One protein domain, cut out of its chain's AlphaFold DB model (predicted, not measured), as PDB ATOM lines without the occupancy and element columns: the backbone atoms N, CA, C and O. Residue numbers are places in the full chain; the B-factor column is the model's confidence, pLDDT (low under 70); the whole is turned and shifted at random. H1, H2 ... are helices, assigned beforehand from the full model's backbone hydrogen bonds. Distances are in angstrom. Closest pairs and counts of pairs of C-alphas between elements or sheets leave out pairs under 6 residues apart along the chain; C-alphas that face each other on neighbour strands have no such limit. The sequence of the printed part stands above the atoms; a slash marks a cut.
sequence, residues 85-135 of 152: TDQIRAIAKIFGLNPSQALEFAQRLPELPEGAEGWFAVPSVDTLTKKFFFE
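This is residues 85 to 135 of the 152 residues of an uncharacterized protein of Candidatus Uhrbacteria bacterium RIFOXYC2_FULL_47_19 (UniProt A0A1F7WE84). A short helical hairpin, H1 and H2, has a long loop swinging out past one end of it, and the small helix H3 lies toward the opposite end of the long axis. The loop folds back at residues 112 to 118, which stick out, and its later part runs back along the hairpin to reach H3. The printed part has 51 residues with three named helices, in the order H1, H2, H3, and no named strand. The class is all helix, with 26 of the 51 printed residues in the helices. The whole is loose, with a radius of gyration of the C-alphas of 12.8 A, and it spans 43 by 19 by 15 A, its length made by the loop at one end and H3 at the other.

H1, residues 85 to 95, and H2, residues 100 to 106, touch, with the C-alphas of Thr 85 and Leu 103 the closest at 6.2 A. They run opposite ways at a shallow tilt of 35.0 degrees, only just short of steep. Joined by a tight link of 4 residues, they form a helical hairpin. H3, residues 125 to 132, is close to H1 but not clearly touching it, and their closest C-alphas are those of Phe 95 and Leu 128, 7.7 A apart. H1 and H3 run the same way at a steep tilt of 39 degrees. H2 and H3 are apart, although they follow each other in the chain. In H1, H2 and H3 every pair of backbone O of residue i and N of residue i+4 is within hydrogen-bond range.

H1, the longest helix, has 11 residues and measures 15.5 A from C-alpha 85 at (193.575, 324.513, 201.824) to C-alpha 95 at (207.940, 326.874, 207.251). H2 has 7 residues, from Ser 100 to Ala 106, and is 9.9 A long between its first and last C-alphas. H3 has 8 residues, from Val 125 to Phe 132, and is 10.4 A long, ending with C-alpha 132 at (215.914, 322.883, 209.503).

The two C-alphas farthest apart are those of Glu 114 and Glu 135, at 43.0 A. The first and last printed C-alphas, of Thr 85 and Glu 135, are 28.5 A apart. The link from H2 to H3 is long, with 18 residues, 107 to 124, and within it residues 112 to 118 stand free. The printed part has no cut. The mean pLDDT of the printed part is 91.5, and residues 134 to 135 are under 70.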
ATOM      1  N   THR A  85     192.712 323.837 202.801       96.88
ATOM      2  CA  THR A  85     193.575 324.513 201.824       96.88
ATOM      3  C   THR A  85     194.248 325.760 202.395       96.88
ATOM      4  O   THR A  85     195.412 326.023 202.083       96.88
ATOM      5  N   ASP A  86     193.565 326.503 203.266       97.38
ATOM      6  CA  ASP A  86     194.118 327.681 203.933       97.38
ATOM      7  C   ASP A  86     195.117 327.282 205.015       97.38
ATOM      8  O   ASP A  86     196.183 327.895 205.115       97.38
ATOM      9  N   GLN A  87     194.835 326.208 205.759       97.69
ATOM     10  CA  GLN A  87     195.795 325.635 206.703       97.69
ATOM     11  C   GLN A  87     197.085 325.199 205.989       97.69
ATOM     12  O   GLN A  87     198.179 325.575 206.414       97.69
ATOM     13  N   ILE A  88     196.971 324.472 204.867       97.75
ATOM     14  CA  ILE A  88     198.123 324.022 204.066       97.75
ATOM     15  C   ILE A  88     198.971 325.215 203.614       97.75
ATOM     16  O   ILE A  88     200.193 325.206 203.776       97.75
ATOM     17  N   ARG A  89     198.336 326.265 203.077       97.75
ATOM     18  CA  ARG A  89     199.040 327.483 202.645       97.75
ATOM     19  C   ARG A  89     199.705 328.205 203.814       97.75
ATOM     20  O   ARG A  89     200.830 328.679 203.660       97.75
ATOM     21  N   ALA A  90     199.040 328.286 204.966       97.75
ATOM     22  CA  ALA A  90     199.585 328.926 206.156       97.75
ATOM     23  C   ALA A  90     200.836 328.195 206.664       97.75
ATOM     24  O   ALA A  90     201.877 328.825 206.843       97.75
ATOM     25  N   ILE A  91     200.769 326.870 206.808       96.50
ATOM     26  CA  ILE A  91     201.903 326.034 207.231       96.50
ATOM     27  C   ILE A  91     203.054 326.148 206.228       96.50
ATOM     28  O   ILE A  91     204.198 326.385 206.618       96.50
ATOM     29  N   ALA A  92     202.757 326.044 204.931       95.81
ATOM     30  CA  ALA A  92     203.758 326.189 203.883       95.81
ATOM     31  C   ALA A  92     204.431 327.565 203.913       95.81
ATOM     32  O   ALA A  92     205.644 327.646 203.749       95.81
ATOM     33  N   LYS A  93     203.686 328.639 204.193       96.69
ATOM     34  CA  LYS A  93     204.251 329.981 204.364       96.69
ATOM     35  C   LYS A  93     205.137 330.080 205.609       96.69
ATOM     36  O   LYS A  93     206.242 330.597 205.502       96.69
ATOM     37  N   ILE A  94     204.674 329.581 206.758       95.94
ATOM     38  CA  ILE A  94     205.406 329.638 208.038       95.94
ATOM     39  C   ILE A  94     206.746 328.907 207.931       95.94
ATOM     40  O   ILE A  94     207.780 329.444 208.319       95.94
ATOM     41  N   PHE A  95     206.740 327.703 207.360       94.06
ATOM     42  CA  PHE A  95     207.940 326.874 207.251       94.06
ATOM     43  C   PHE A  95     208.658 327.021 205.903       94.06
ATOM     44  O   PHE A  95     209.663 326.355 205.670       94.06
ATOM     45  N   GLY A  96     208.178 327.873 204.991       93.06
ATOM     46  CA  GLY A  96     208.689 328.031 203.621       93.06
ATOM     47  C   GLY A  96     208.730 326.721 202.817       93.06
ATOM     48  O   GLY A  96     209.737 326.428 202.170       93.06
ATOM     49  N   LEU A  97     207.700 325.891 202.930       93.69
ATOM     50  CA  LEU A  97     207.587 324.602 202.242       93.69
ATOM     51  C   LEU A  97     206.823 324.750 200.922       93.69
ATOM     52  O   LEU A  97     206.077 325.706 200.728       93.69
ATOM     53  N   ASN A  98     206.972 323.775 200.026       93.56
ATOM     54  CA  ASN A  98     206.157 323.689 198.815       93.56
ATOM     55  C   ASN A  98     204.803 323.009 199.128       93.56
ATOM     56  O   ASN A  98     204.810 321.838 199.515       93.56
ATOM     57  N   PRO A  99     203.649 323.688 198.954       95.69
ATOM     58  CA  PRO A  99     202.340 323.127 199.287       95.69
ATOM     59  C   PRO A  99     201.703 322.269 198.182       95.69
ATOM     60  O   PRO A  99     200.654 321.682 198.437       95.69
ATOM     61  N   SER A 100     202.262 322.205 196.966       95.75
ATOM     62  CA  SER A 100     201.550 321.686 195.782       95.75
ATOM     63  C   SER A 100     200.980 320.278 195.962       95.75
ATOM     64  O   SER A 100     199.800 320.059 195.704       95.75
ATOM     65  N   GLN A 101     201.783 319.341 196.473       94.00
ATOM     66  CA  GLN A 101     201.345 317.958 196.683       94.00
ATOM     67  C   GLN A 101     200.239 317.856 197.745       94.00
ATOM     68  O   GLN A 101     199.284 317.101 197.582       94.00
ATOM     69  N   ALA A 102     200.342 318.638 198.824       95.38
ATOM     70  CA  ALA A 102     199.337 318.655 199.882       95.38
ATOM     71  C   ALA A 102     198.016 319.275 199.398       95.38
ATOM     72  O   ALA A 102     196.945 318.782 199.742       95.38
ATOM     73  N   LEU A 103     198.081 320.324 198.569       97.06
ATOM     74  CA  LEU A 103     196.900 320.937 197.958       97.06
ATOM     75  C   LEU A 103     196.195 319.988 196.984       97.06
ATOM     76  O   LEU A 103     194.968 319.958 196.966       97.06
ATOM     77  N   GLU A 104     196.947 319.211 196.202       96.25
ATOM     78  CA  GLU A 104     196.372 318.180 195.332       96.25
ATOM     79  C   GLU A 104     195.689 317.081 196.156       96.25
ATOM     80  O   GLU A 104     194.563 316.683 195.858       96.25
ATOM     81  N   PHE A 105     196.333 316.627 197.235       95.19
ATOM     82  CA  PHE A 105     195.756 315.626 198.128       95.19
ATOM     83  C   PHE A 105     194.472 316.124 198.806       95.19
ATOM     84  O   PHE A 105     193.496 315.383 198.893       95.19
ATOM     85  N   ALA A 106     194.436 317.393 199.222       95.31
ATOM     86  CA  ALA A 106     193.272 317.992 199.869       95.31
ATOM     87  C   ALA A 106     192.003 317.965 198.998       95.31
ATOM     88  O   ALA A 106     190.900 317.911 199.535       95.31
ATOM     89  N   GLN A 107     192.139 317.957 197.666       94.00
ATOM     90  CA  GLN A 107     191.004 317.843 196.738       94.00
ATOM     91  C   GLN A 107     190.373 316.444 196.725       94.00
ATOM     92  O   GLN A 107     189.282 316.271 196.189       94.00
ATOM     93  N   ARG A 108     191.064 315.444 197.282       95.44
ATOM     94  CA  ARG A 108     190.654 314.033 197.297       95.44
ATOM     95  C   ARG A 108     190.280 313.545 198.697       95.44
ATOM     96  O   ARG A 108     190.152 312.339 198.897       95.44
ATOM     97  N   LEU A 109     190.157 314.454 199.666       93.50
ATOM     98  CA  LEU A 109     189.739 314.088 201.015       93.50
ATOM     99  C   LEU A 109     188.309 313.532 200.985       93.50
ATOM    100  O   LEU A 109     187.462 314.085 200.280       93.50
ATOM    101  N   PRO A 110     188.032 312.451 201.731       93.81
ATOM    102  CA  PRO A 110     186.681 311.929 201.846       93.81
ATOM    103  C   PRO A 110     185.793 312.901 202.632       93.81
ATOM    104  O   PRO A 110     186.270 313.854 203.262       93.81
ATOM    105  N   GLU A 111     184.490 312.629 202.615       92.50
ATOM    106  CA  GLU A 111     183.550 313.311 203.502       92.50
ATOM    107  C   GLU A 111     183.983 313.154 204.961       92.50
ATOM    108  O   GLU A 111     184.555 312.138 205.371       92.50
ATOM    109  N   LEU A 112     183.753 314.211 205.734       93.06
ATOM    110  CA  LEU A 112     184.158 314.250 207.125       93.06
ATOM    111  C   LEU A 112     183.292 313.260 207.934       93.06
ATOM    112  O   LEU A 112     182.068 313.302 207.799       93.06
ATOM    113  N   PRO A 113     183.885 312.383 208.768       92.19
ATOM    114  CA  PRO A 113     183.117 311.472 209.612       92.19
ATOM    115  C   PRO A 113     182.162 312.210 210.557       92.19
ATOM    116  O   PRO A 113     182.439 313.330 210.991       92.19
ATOM    117  N   GLU A 114     181.060 311.559 210.927       92.25
ATOM    118  CA  GLU A 114     180.113 312.105 211.901       92.25
ATOM    119  C   GLU A 114     180.810 312.405 213.240       92.25
ATOM    120  O   GLU A 114     181.580 311.594 213.756       92.25
ATOM    121  N   GLY A 115     180.561 313.597 213.789       88.50
ATOM    122  CA  GLY A 115     181.151 314.058 215.049       88.50
ATOM    123  C   GLY A 115     182.586 314.590 214.951       88.50
ATOM    124  O   GLY A 115     183.116 315.062 215.954       88.50
ATOM    125  N   ALA A 116     183.221 314.555 213.777       90.31
ATOM    126  CA  ALA A 116     184.542 315.150 213.599       90.31
ATOM    127  C   ALA A 116     184.467 316.681 213.462       90.31
ATOM    128  O   ALA A 116     183.577 317.231 212.818       90.31
ATOM    129  N   GLU A 117     185.449 317.370 214.047       89.88
ATOM    130  CA  GLU A 117     185.526 318.837 214.057       89.88
ATOM    131  C   GLU A 117     185.953 319.419 212.698       89.88
ATOM    132  O   GLU A 117     185.525 320.500 212.300       89.88
ATOM    133  N   GLY A 118     186.804 318.696 211.968       92.75
ATOM    134  CA  GLY A 118     187.281 319.088 210.648       92.75
ATOM    135  C   GLY A 118     188.596 318.415 210.275       92.75
ATOM    136  O   GLY A 118     189.167 317.636 211.036       92.75
ATOM    137  N   TRP A 119     189.084 318.727 209.077       95.56
ATOM    138  CA  TRP A 119     190.401 318.290 208.622       95.56
ATOM    139  C   TRP A 119     191.492 319.218 209.156       95.56
ATOM    140  O   TRP A 119     191.350 320.440 209.106       95.56
ATOM    141  N   PHE A 120     192.613 318.642 209.588       95.31
ATOM    142  CA  PHE A 120     193.776 319.383 210.066       95.31
ATOM    143  C   PHE A 120     194.996 319.071 209.205       95.31
ATOM    144  O   PHE A 120     195.311 317.909 208.948       95.31
ATOM    145  N   ALA A 121     195.694 320.112 208.755       95.94
ATOM    146  CA  ALA A 121     196.964 319.948 208.063       95.94
ATOM    147  C   ALA A 121     198.102 319.847 209.087       95.94
ATOM    148  O   ALA A 121     198.229 320.693 209.970       95.94
ATOM    149  N   VAL A 122     198.962 318.840 208.937       94.75
ATOM    150  CA  VAL A 122     200.156 318.656 209.770       94.75
ATOM    151  C   VAL A 122     201.382 318.637 208.856       94.75
ATOM    152  O   VAL A 122     201.382 317.905 207.862       94.75
ATOM    153  N   PRO A 123     202.426 319.442 209.128       92.31
ATOM    154  CA  PRO A 123     203.655 319.370 208.353       92.31
ATOM    155  C   PRO A 123     204.341 318.015 208.570       92.31
ATOM    156  O   PRO A 123     204.406 317.509 209.687       92.31
ATOM    157  N   SER A 124     204.893 317.441 207.500       90.50
ATOM    158  CA  SER A 124     205.705 316.226 207.609       90.50
ATOM    159  C   SER A 124     206.961 316.499 208.437       90.50
ATOM    160  O   SER A 124     207.710 317.434 208.132       90.50
ATOM    161  N   VAL A 125     207.201 315.656 209.446       89.69
ATOM    162  CA  VAL A 125     208.409 315.714 210.278       89.69
ATOM    163  C   VAL A 125     209.647 315.616 209.394       89.69
ATOM    164  O   VAL A 125     210.481 316.506 209.456       89.69
ATOM    165  N   ASP A 126     209.714 314.646 208.478       87.56
ATOM    166  CA  ASP A 126     210.857 314.471 207.573       87.56
ATOM    167  C   ASP A 126     211.149 315.721 206.733       87.56
ATOM    168  O   ASP A 126     212.306 316.075 206.509       87.56
ATOM    169  N   THR A 127     210.102 316.404 206.260       85.75
ATOM    170  CA  THR A 127     210.243 317.636 205.473       85.75
ATOM    171  C   THR A 127     210.799 318.774 206.326       85.75
ATOM    172  O   THR A 127     211.671 319.516 205.867       85.75
ATOM    173  N   LEU A 128     210.329 318.908 207.569       88.94
ATOM    174  CA  LEU A 128     210.863 319.887 208.515       88.94
ATOM    175  C   LEU A 128     212.300 319.550 208.915       88.94
ATOM    176  O   LEU A 128     213.149 320.439 208.908       88.94
ATOM    177  N   THR A 129     212.602 318.279 209.188       87.69
ATOM    178  CA  THR A 129     213.952 317.828 209.525       87.69
ATOM    179  C   THR A 129     214.915 318.144 208.389       87.69
ATOM    180  O   THR A 129     215.939 318.783 208.619       87.69
ATOM    181  N   LYS A 130     214.567 317.803 207.139       85.62
ATOM    182  CA  LYS A 130     215.372 318.140 205.946       85.62
ATOM    183  C   LYS A 130     215.663 319.627 205.831       85.62
ATOM    184  O   LYS A 130     216.785 319.999 205.513       85.62
ATOM    185  N   LYS A 131     214.670 320.466 206.107       82.81
ATOM    186  CA  LYS A 131     214.815 321.909 205.960       82.81
ATOM    187  C   LYS A 131     215.602 322.573 207.090       82.81
ATOM    188  O   LYS A 131     216.373 323.480 206.820       82.81
ATOM    189  N   PHE A 132     215.383 322.166 208.337       84.25
ATOM    190  CA  PHE A 132     215.914 322.883 209.503       84.25
ATOM    191  C   PHE A 132     217.074 322.173 210.204       84.25
ATOM    192  O   PHE A 132     217.784 322.814 210.971       84.25
ATOM    193  N   PHE A 133     217.275 320.877 209.956       79.38
ATOM    194  CA  PHE A 133     218.245 320.056 210.689       79.38
ATOM    195  C   PHE A 133     219.265 319.340 209.788       79.38
ATOM    196  O   PHE A 133     220.314 318.941 210.282       79.38
ATOM    197  N   PHE A 134     219.022 319.207 208.477       60.62
ATOM    198  CA  PHE A 134     220.004 318.616 207.548       60.62
ATOM    199  C   PHE A 134     220.910 319.645 206.841       60.62
ATOM    200  O   PHE A 134     221.914 319.250 206.258       60.62
ATOM    201  N   GLU A 135     220.640 320.954 206.935       51.00
ATOM    202  CA  GLU A 135     221.615 321.988 206.526       51.00
ATOM    203  C   GLU A 135     222.717 322.223 207.580       51.00
ATOM    204  O   GLU A 135     223.776 322.756 207.253       51.00
TER     205      GLU A 135